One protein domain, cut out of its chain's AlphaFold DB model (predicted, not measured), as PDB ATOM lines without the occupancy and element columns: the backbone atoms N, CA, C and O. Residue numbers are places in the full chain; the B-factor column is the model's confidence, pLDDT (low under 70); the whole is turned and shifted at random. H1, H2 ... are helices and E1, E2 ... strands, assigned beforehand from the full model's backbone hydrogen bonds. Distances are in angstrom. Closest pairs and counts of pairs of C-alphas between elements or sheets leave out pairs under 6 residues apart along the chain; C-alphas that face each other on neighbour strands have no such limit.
ATOM      1  N   PRO A   3      26.650  17.528  33.551       74.50
ATOM      2  CA  PRO A   3      27.443  16.500  34.247       74.50
ATOM      3  C   PRO A   3      28.383  15.757  33.288       74.50
ATOM      4  O   PRO A   3      29.574  15.646  33.557       74.50
ATOM      5  N   ASP A   4      27.860  15.392  32.113       83.38
ATOM      6  CA  ASP A   4      28.577  14.690  31.047       83.38
ATOM      7  C   ASP A   4      29.832  15.448  30.563       83.38
ATOM      8  O   ASP A   4      30.766  14.826  30.076       83.38
ATOM      9  N   VAL A   5      29.901  16.781  30.700       87.69
ATOM     10  CA  VAL A   5      31.102  17.551  30.318       87.69
ATOM     11  C   VAL A   5      32.232  17.351  31.326       87.69
ATOM     12  O   VAL A   5      33.388  17.202  30.937       87.69
ATOM     13  N   PHE A   6      31.917  17.328  32.622       89.50
ATOM     14  CA  PHE A   6      32.928  17.171  33.671       89.50
ATOM     15  C   PHE A   6      33.462  15.738  33.771       89.50
ATOM     16  O   PHE A   6      34.565  15.549  34.276       89.50
ATOM     17  N   GLU A   7      32.765  14.742  33.212       91.25
ATOM     18  CA  GLU A   7      33.321  13.388  33.009       91.25
ATOM     19  C   GLU A   7      34.562  13.392  32.099       91.25
ATOM     20  O   GLU A   7      35.402  12.497  32.170       91.25
ATOM     21  N   HIS A   8      34.691  14.428  31.271       94.06
ATOM     22  CA  HIS A   8      35.779  14.652  30.327       94.06
ATOM     23  C   HIS A   8      36.784  15.717  30.812       94.06
ATOM     24  O   HIS A   8      37.636  16.184  30.046       94.06
ATOM     25  N   ALA A   9      36.707  16.110  32.088       94.31
ATOM     26  CA  ALA A   9      37.722  16.932  32.731       94.31
ATOM     27  C   ALA A   9      38.921  16.064  33.143       94.31
ATOM     28  O   ALA A   9      38.788  15.056  33.836       94.31
ATOM     29  N   LYS A  10      40.118  16.481  32.742       95.31
ATOM     30  CA  LYS A  10      41.384  15.910  33.199       95.31
ATOM     31  C   LYS A  10      41.925  16.771  34.326       95.31
ATOM     32  O   LYS A  10      42.009  17.988  34.178       95.31
ATOM     33  N   ILE A  11      42.302  16.126  35.425       93.88
ATOM     34  CA  ILE A  11      42.907  16.770  36.588       93.88
ATOM     35  C   ILE A  11      44.274  16.130  36.793       93.88
ATOM     36  O   ILE A  11      44.386  14.959  37.156       93.88
ATOM     37  N   GLU A  12      45.319  16.902  36.541       93.62
ATOM     38  CA  GLU A  12      46.685  16.526  36.860       93.62
ATOM     39  C   GLU A  12      46.962  16.936  38.300       93.62
ATOM     40  O   GLU A  12      46.808  18.102  38.681       93.62
ATOM     41  N   THR A  13      47.349  15.958  39.111       94.38
ATOM     42  CA  THR A  13      47.645  16.162  40.525       94.38
ATOM     43  C   THR A  13      49.049  15.685  40.842       94.38
ATOM     44  O   THR A  13      49.575  14.763  40.216       94.38
ATOM     45  N   ARG A  14      49.653  16.302  41.853       93.88
ATOM     46  CA  ARG A  14      50.873  15.804  42.488       93.88
ATOM     47  C   ARG A  14      50.722  15.833  44.007       93.88
ATOM     48  O   ARG A  14      49.902  16.606  44.506       93.88
ATOM     49  N   PRO A  15      51.513  15.047  44.753       92.56
ATOM     50  CA  PRO A  15      51.603  15.206  46.197       92.56
ATOM     51  C   PRO A  15      51.973  16.647  46.557       92.56
ATOM     52  O   PRO A  15      52.826  17.264  45.905       92.56
ATOM     53  N   ALA A  16      51.307  17.182  47.573       90.75
ATOM     54  CA  ALA A  16      51.644  18.487  48.104       90.75
ATOM     55  C   ALA A  16      52.990  18.418  48.837       90.75
ATOM     56  O   ALA A  16      53.320  17.426  49.488       90.75
ATOM     57  N   THR A  17      53.771  19.480  48.715       90.31
ATOM     58  CA  THR A  17      55.068  19.636  49.376       90.31
ATOM     59  C   THR A  17      55.010  20.806  50.351       90.31
ATOM     60  O   THR A  17      54.090  21.623  50.301       90.31
ATOM     61  N   SER A  18      56.010  20.924  51.227       86.81
ATOM     62  CA  SER A  18      56.134  22.073  52.134       86.81
ATOM     63  C   SER A  18      56.267  23.419  51.413       86.81
ATOM     64  O   SER A  18      56.066  24.452  52.048       86.81
ATOM     65  N   ASP A  19      56.594  23.411  50.116       89.06
ATOM     66  CA  ASP A  19      56.715  24.614  49.289       89.06
ATOM     67  C   ASP A  19      55.346  25.142  48.822       89.06
ATOM     68  O   ASP A  19      55.231  26.310  48.457       89.06
ATOM     69  N   ASP A  20      54.304  24.302  48.844       88.69
ATOM     70  CA  ASP A  20      52.952  24.667  48.409       88.69
ATOM     71  C   ASP A  20      52.154  25.318  49.538       88.69
ATOM     72  O   ASP A  20      51.592  26.403  49.397       88.69
ATOM     73  N   TYR A  21      52.091  24.620  50.669       85.00
ATOM     74  CA  TYR A  21      51.453  25.063  51.898       85.00
ATOM     75  C   TYR A  21      51.967  24.227  53.071       85.00
ATOM     76  O   TYR A  21      52.540  23.151  52.896       85.00
ATOM     77  N   TYR A  22      51.770  24.720  54.296       86.62
ATOM     78  CA  TYR A  22      52.067  23.923  55.484       86.62
ATOM     79  C   TYR A  22      51.147  22.699  55.525       86.62
ATOM     80  O   TYR A  22      49.925  22.841  55.560       86.62
ATOM     81  N   ILE A  23      51.737  21.504  55.545       85.12
ATOM     82  CA  ILE A  23      51.008  20.239  55.606       85.12
ATOM     83  C   ILE A  23      51.283  19.598  56.966       85.12
ATOM     84  O   ILE A  23      52.429  19.226  57.238       85.12
ATOM     85  N   PRO A  24      50.267  19.441  57.833       83.06
ATOM     86  CA  PRO A  24      50.420  18.680  59.062       83.06
ATOM     87  C   PRO A  24      50.957  17.274  58.758       83.06
ATOM     88  O   PRO A  24      50.482  16.645  57.806       83.06
ATOM     89  N   PRO A  25      51.891  16.726  59.558       81.69
ATOM     90  CA  PRO A  25      52.442  15.392  59.309       81.69
ATOM     91  C   PRO A  25      51.376  14.290  59.169       81.69
ATOM     92  O   PRO A  25      51.572  13.345  58.408       81.69
ATOM     93  N   SER A  26      50.227  14.430  59.845       83.88
ATOM     94  CA  SER A  26      49.078  13.511  59.750       83.88
ATOM     95  C   SER A  26      48.403  13.496  58.371       83.88
ATOM     96  O   SER A  26      47.768  12.503  58.007       83.88
ATOM     97  N   LEU A  27      48.557  14.563  57.584       82.88
ATOM     98  CA  LEU A  27      47.921  14.752  56.279       82.88
ATOM     99  C   LEU A  27      48.902  14.689  55.102       82.88
ATOM    100  O   LEU A  27      48.459  14.736  53.956       82.88
ATOM    101  N   ALA A  28      50.204  14.507  55.348       81.62
ATOM    102  CA  ALA A  28      51.250  14.524  54.316       81.62
ATOM    103  C   ALA A  28      50.959  13.619  53.104       81.62
ATOM    104  O   ALA A  28      51.200  14.012  51.969       81.62
ATOM    105  N   ASN A  29      50.363  12.444  53.328       84.31
ATOM    106  CA  ASN A  29      50.033  11.489  52.261       84.31
ATOM    107  C   ASN A  29      48.637  11.690  51.641       84.31
ATOM    108  O   ASN A  29      48.258  10.947  50.738       84.31
ATOM    109  N   LYS A  30      47.845  12.636  52.156       85.81
ATOM    110  CA  LYS A  30      46.479  12.939  51.696       85.81
ATOM    111  C   LYS A  30      46.397  14.272  50.955       85.81
ATOM    112  O   LYS A  30      45.459  14.488  50.194       85.81
ATOM    113  N   CYS A  31      47.356  15.163  51.185       86.50
ATOM    114  CA  CYS A  31      47.404  16.463  50.542       86.50
ATOM    115  C   CYS A  31      47.910  16.333  49.104       86.50
ATOM    116  O   CYS A  31      48.999  15.823  48.838       86.50
ATOM    117  N   ILE A  32      47.104  16.833  48.177       90.69
ATOM    118  CA  ILE A  32      47.428  16.914  46.759       90.69
ATOM    119  C   ILE A  32      47.385  18.373  46.320       90.69
ATOM    120  O   ILE A  32      46.675  19.200  46.897       90.69
ATOM    121  N   VAL A  33      48.157  18.682  45.291       88.94
ATOM    122  CA  VAL A  33      48.088  19.942  44.560       88.94
ATOM    123  C   VAL A  33      47.563  19.618  43.179       88.94
ATOM    124  O   VAL A  33      48.128  18.776  42.477       88.94
ATOM    125  N   VAL A  34      46.481  20.287  42.800       89.56
ATOM    126  CA  VAL A  34      46.007  20.291  41.421       89.56
ATOM    127  C   VAL A  34      46.952  21.191  40.633       89.56
ATOM    128  O   VAL A  34      46.996  22.397  40.852       89.56
ATOM    129  N   THR A  35      47.770  20.593  39.774       91.69
ATOM    130  CA  THR A  35      48.773  21.320  38.981       91.69
ATOM    131  C   THR A  35      48.202  21.867  37.691       91.69
ATOM    132  O   THR A  35      48.633  22.917  37.225       91.69
ATOM    133  N   ARG A  36      47.251  21.138  37.105       92.75
ATOM    134  CA  ARG A  36      46.590  21.521  35.868       92.75
ATOM    135  C   ARG A  36      45.247  20.830  35.775       92.75
ATOM    136  O   ARG A  36      45.093  19.672  36.154       92.75
ATOM    137  N   THR A  37      44.308  21.538  35.192       94.81
ATOM    138  CA  THR A  37      43.002  21.034  34.806       94.81
ATOM    139  C   THR A  37      42.739  21.448  33.373       94.81
ATOM    140  O   THR A  37      43.113  22.531  32.923       94.81
ATOM    141  N   SER A  38      42.144  20.544  32.616       96.50
ATOM    142  CA  SER A  38      41.900  20.763  31.194       96.50
ATOM    143  C   SER A  38      40.742  19.900  30.745       96.50
ATOM    144  O   SER A  38      40.565  18.791  31.250       96.50
ATOM    145  N   PHE A  39      39.987  20.368  29.766       96.56
ATOM    146  CA  PHE A  39      39.042  19.517  29.059       96.56
ATOM    147  C   PHE A  39      39.748  18.688  27.987       96.56
ATOM    148  O   PHE A  39      40.754  19.122  27.430       96.56
ATOM    149  N   ASP A  40      39.244  17.485  27.709       96.50
ATOM    150  CA  ASP A  40      39.626  16.737  26.510       96.50
ATOM    151  C   ASP A  40      38.873  17.234  25.257       96.50
ATOM    152  O   ASP A  40      38.034  18.137  25.323       96.50
ATOM    153  N   ASN A 364      24.374  30.005  41.918       65.19
ATOM    154  CA  ASN A 364      24.218  29.803  43.367       65.19
ATOM    155  C   ASN A 364      25.560  29.678  44.130       65.19
ATOM    156  O   ASN A 364      26.116  28.585  44.248       65.19
ATOM    157  N   GLU A 365      26.065  30.765  44.726       70.12
ATOM    158  CA  GLU A 365      27.308  30.732  45.528       70.12
ATOM    159  C   GLU A 365      27.228  29.856  46.795       70.12
ATOM    160  O   GLU A 365      28.267  29.482  47.350       70.12
ATOM    161  N   SER A 366      26.023  29.501  47.259       74.62
ATOM    162  CA  SER A 366      25.834  28.798  48.538       74.62
ATOM    163  C   SER A 366      26.517  27.430  48.590       74.62
ATOM    164  O   SER A 366      27.209  27.147  49.563       74.62
ATOM    165  N   PHE A 367      26.424  26.625  47.525       69.94
ATOM    166  CA  PHE A 367      27.068  25.306  47.465       69.94
ATOM    167  C   PHE A 367      28.596  25.397  47.531       69.94
ATOM    168  O   PHE A 367      29.251  24.560  48.151       69.94
ATOM    169  N   ARG A 368      29.180  26.429  46.907       68.44
ATOM    170  CA  ARG A 368      30.630  26.653  46.934       68.44
ATOM    171  C   ARG A 368      31.091  27.038  48.337       68.44
ATOM    172  O   ARG A 368      32.113  26.538  48.805       68.44
ATOM    173  N   LEU A 369      30.339  27.920  48.995       76.94
ATOM    174  CA  LEU A 369      30.612  28.346  50.363       76.94
ATOM    175  C   LEU A 369      30.462  27.186  51.349       76.94
ATOM    176  O   LEU A 369      31.346  27.004  52.174       76.94
ATOM    177  N   GLU A 370      29.409  26.377  51.230       80.25
ATOM    178  CA  GLU A 370      29.181  25.210  52.090       80.25
ATOM    179  C   GLU A 370      30.330  24.199  51.972       80.25
ATOM    180  O   GLU A 370      30.952  23.851  52.974       80.25
ATOM    181  N   HIS A 371      30.725  23.837  50.745       77.00
ATOM    182  CA  HIS A 371      31.854  22.929  50.533       77.00
ATOM    183  C   HIS A 371      33.185  23.488  51.068       77.00
ATOM    184  O   HIS A 371      33.965  22.758  51.685       77.00
ATOM    185  N   MET A 372      33.459  24.783  50.857       76.06
ATOM    186  CA  MET A 372      34.660  25.421  51.404       76.06
ATOM    187  C   MET A 372      34.649  25.445  52.934       76.06
ATOM    188  O   MET A 372      35.671  25.146  53.550       76.06
ATOM    189  N   VAL A 373      33.515  25.777  53.554       81.38
ATOM    190  CA  VAL A 373      33.365  25.800  55.017       81.38
ATOM    191  C   VAL A 373      33.576  24.406  55.604       81.38
ATOM    192  O   VAL A 373      34.314  24.274  56.585       81.38
ATOM    193  N   ASP A 374      33.026  23.365  54.978       84.69
ATOM    194  CA  ASP A 374      33.226  21.975  55.395       84.69
ATOM    195  C   ASP A 374      34.706  21.576  55.337       84.69
ATOM    196  O   ASP A 374      35.247  21.033  56.304       84.69
ATOM    197  N   LYS A 375      35.409  21.913  54.246       79.62
ATOM    198  CA  LYS A 375      36.837  21.588  54.081       79.62
ATOM    199  C   LYS A 375      37.759  22.378  55.001       79.62
ATOM    200  O   LYS A 375      38.719  21.818  55.531       79.62
ATOM    201  N   ILE A 376      37.455  23.649  55.250       79.06
ATOM    202  CA  ILE A 376      38.169  24.452  56.250       79.06
ATOM    203  C   ILE A 376      37.958  23.857  57.647       79.06
ATOM    204  O   ILE A 376      38.902  23.784  58.433       79.06
ATOM    205  N   THR A 377      36.746  23.396  57.954       82.19
ATOM    206  CA  THR A 377      36.430  22.778  59.248       82.19
ATOM    207  C   THR A 377      37.187  21.465  59.441       82.19
ATOM    208  O   THR A 377      37.793  21.279  60.496       82.19
ATOM    209  N   GLU A 378      37.230  20.602  58.421       79.75
ATOM    210  CA  GLU A 378      38.039  19.372  58.401       79.75
ATOM    211  C   GLU A 378      39.524  19.685  58.666       79.75
ATOM    212  O   GLU A 378      40.142  19.110  59.564       79.75
ATOM    213  N   TYR A 379      40.081  20.678  57.964       75.94
ATOM    214  CA  TYR A 379      41.474  21.096  58.133       75.94
ATOM    215  C   TYR A 379      41.772  21.645  59.541       75.94
ATOM    216  O   TYR A 379      42.784  21.298  60.152       75.94
ATOM    217  N   ILE A 380      40.885  22.478  60.097       78.88
ATOM    218  CA  ILE A 380      41.041  23.026  61.454       78.88
ATOM    219  C   ILE A 380      40.952  21.923  62.515       78.88
ATOM    220  O   ILE A 380      41.675  21.980  63.510       78.88
ATOM    221  N   GLN A 381      40.070  20.936  62.338       83.62
ATOM    222  CA  GLN A 381      39.964  19.797  63.254       83.62
ATOM    223  C   GLN A 381      41.258  18.979  63.278       83.62
ATOM    224  O   GLN A 381      41.750  18.659  64.360       83.62
ATOM    225  N   GLU A 382      41.854  18.730  62.114       79.19
ATOM    226  CA  GLU A 382      43.134  18.027  62.002       79.19
ATOM    227  C   GLU A 382      44.285  18.829  62.633       79.19
ATOM    228  O   GLU A 382      45.085  18.272  63.381       79.19
ATOM    229  N   LEU A 383      44.325  20.155  62.454       75.06
ATOM    230  CA  LEU A 383      45.306  21.025  63.128       75.06
ATOM    231  C   LEU A 383      45.186  21.028  64.659       75.06
ATOM    232  O   LEU A 383      46.172  21.282  65.350       75.06
ATOM    233  N   ARG A 384      43.979  20.813  65.192       80.25
ATOM    234  CA  ARG A 384      43.727  20.748  66.639       80.25
ATOM    235  C   ARG A 384      44.030  19.380  67.235       80.25
ATOM    236  O   ARG A 384      44.171  19.293  68.455       80.25
ATOM    237  N   SER A 385      44.102  18.328  66.420       76.19
ATOM    238  CA  SER A 385      44.558  17.024  66.893       76.19
ATOM    239  C   SER A 385      46.033  17.141  67.292       76.19
ATOM    240  O   SER A 385      46.812  17.775  66.581       76.19
TER     241      SER A 385
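What this domain is: This is residues 3 to 40 and 364 to 385 of the 450 residues of the protein "Baculo_p74_N domain-containing protein" of Araneus ventricosus (UniProt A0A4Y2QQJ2). A two-stranded hairpin, E1 and E2, makes one long ribbon, with the one-turn helix H1 at one end and a loop of residues 16 to 31 at the other. Across an open gap from the ribbon, the long helix H2 runs roughly the same way as E1; residues 364 to 378 stand free, and the last end of H2 comes near the loop. The printed part has 60 residues, with two named helices and two named strands in the order H1, E1, E2, H2; the sheet has the order E1, E2 and is antiparallel. The class is mixed, helices and strands. The whole is loose, with a radius of gyration of the C-alphas of 14.4 A, and flat, spanning 39 by 28 by 15 A.

Where its parts are: H1 is residues 3 to 6, 5.6 A from first to last C-alpha, and begins at C-alpha 3 at (27.443, 16.500, 34.247). E1 is residues 9 to 15, 19.4 A long, and ends at C-alpha 15 at (51.603, 15.206, 46.197). Residues 16 to 31 hold no named element. E2 is residues 32 to 39, 19.8 A long, and bends by 58 degrees at residue 35. H2 is residues 365 to 384, 28.5 A long, and ends at C-alpha 384 at (43.727, 20.748, 66.639).

How they stand to each other: E1 and E2 are a hairpin of antiparallel neighbours, with 160 degrees between their directions. Their C-alphas face each other from 9 and 39, 4.7 A apart, to 15 and 32, 4.5 A apart. N 10 and O 38 are within hydrogen-bond range at 2.8 A, and so are N 33 and O 14 at 2.8 A. H1 is joined to E1 by a tight link of 2 residues. H1 and E2 are only just apart, their closest C-alphas 8.0 A from each other. H1 and H2 are apart, and so are E1 and H2. In H2 every O i to N i+4 pair is within hydrogen-bond range; H1 is too short for such a pair, and its one O i to N i+3 pair is within range.

The domain as a whole: The two C-alphas farthest apart are those of Asp 40 and Ser 385, 40.7 A. Residues 41 to 363 are cut out and not printed, and C-alphas 40 and 364 are 26.3 A apart across the cut. The link from E1 to E2 is long, with 16 residues; the link from E2 to H2 is the link across the cut. Without the stretch that stands free, the body of 45 residues spans 39 by 22 by 13 A. The mean pLDDT of the printed part is 84.7, and it is under 70 at residue 364 and residues 367 to 368.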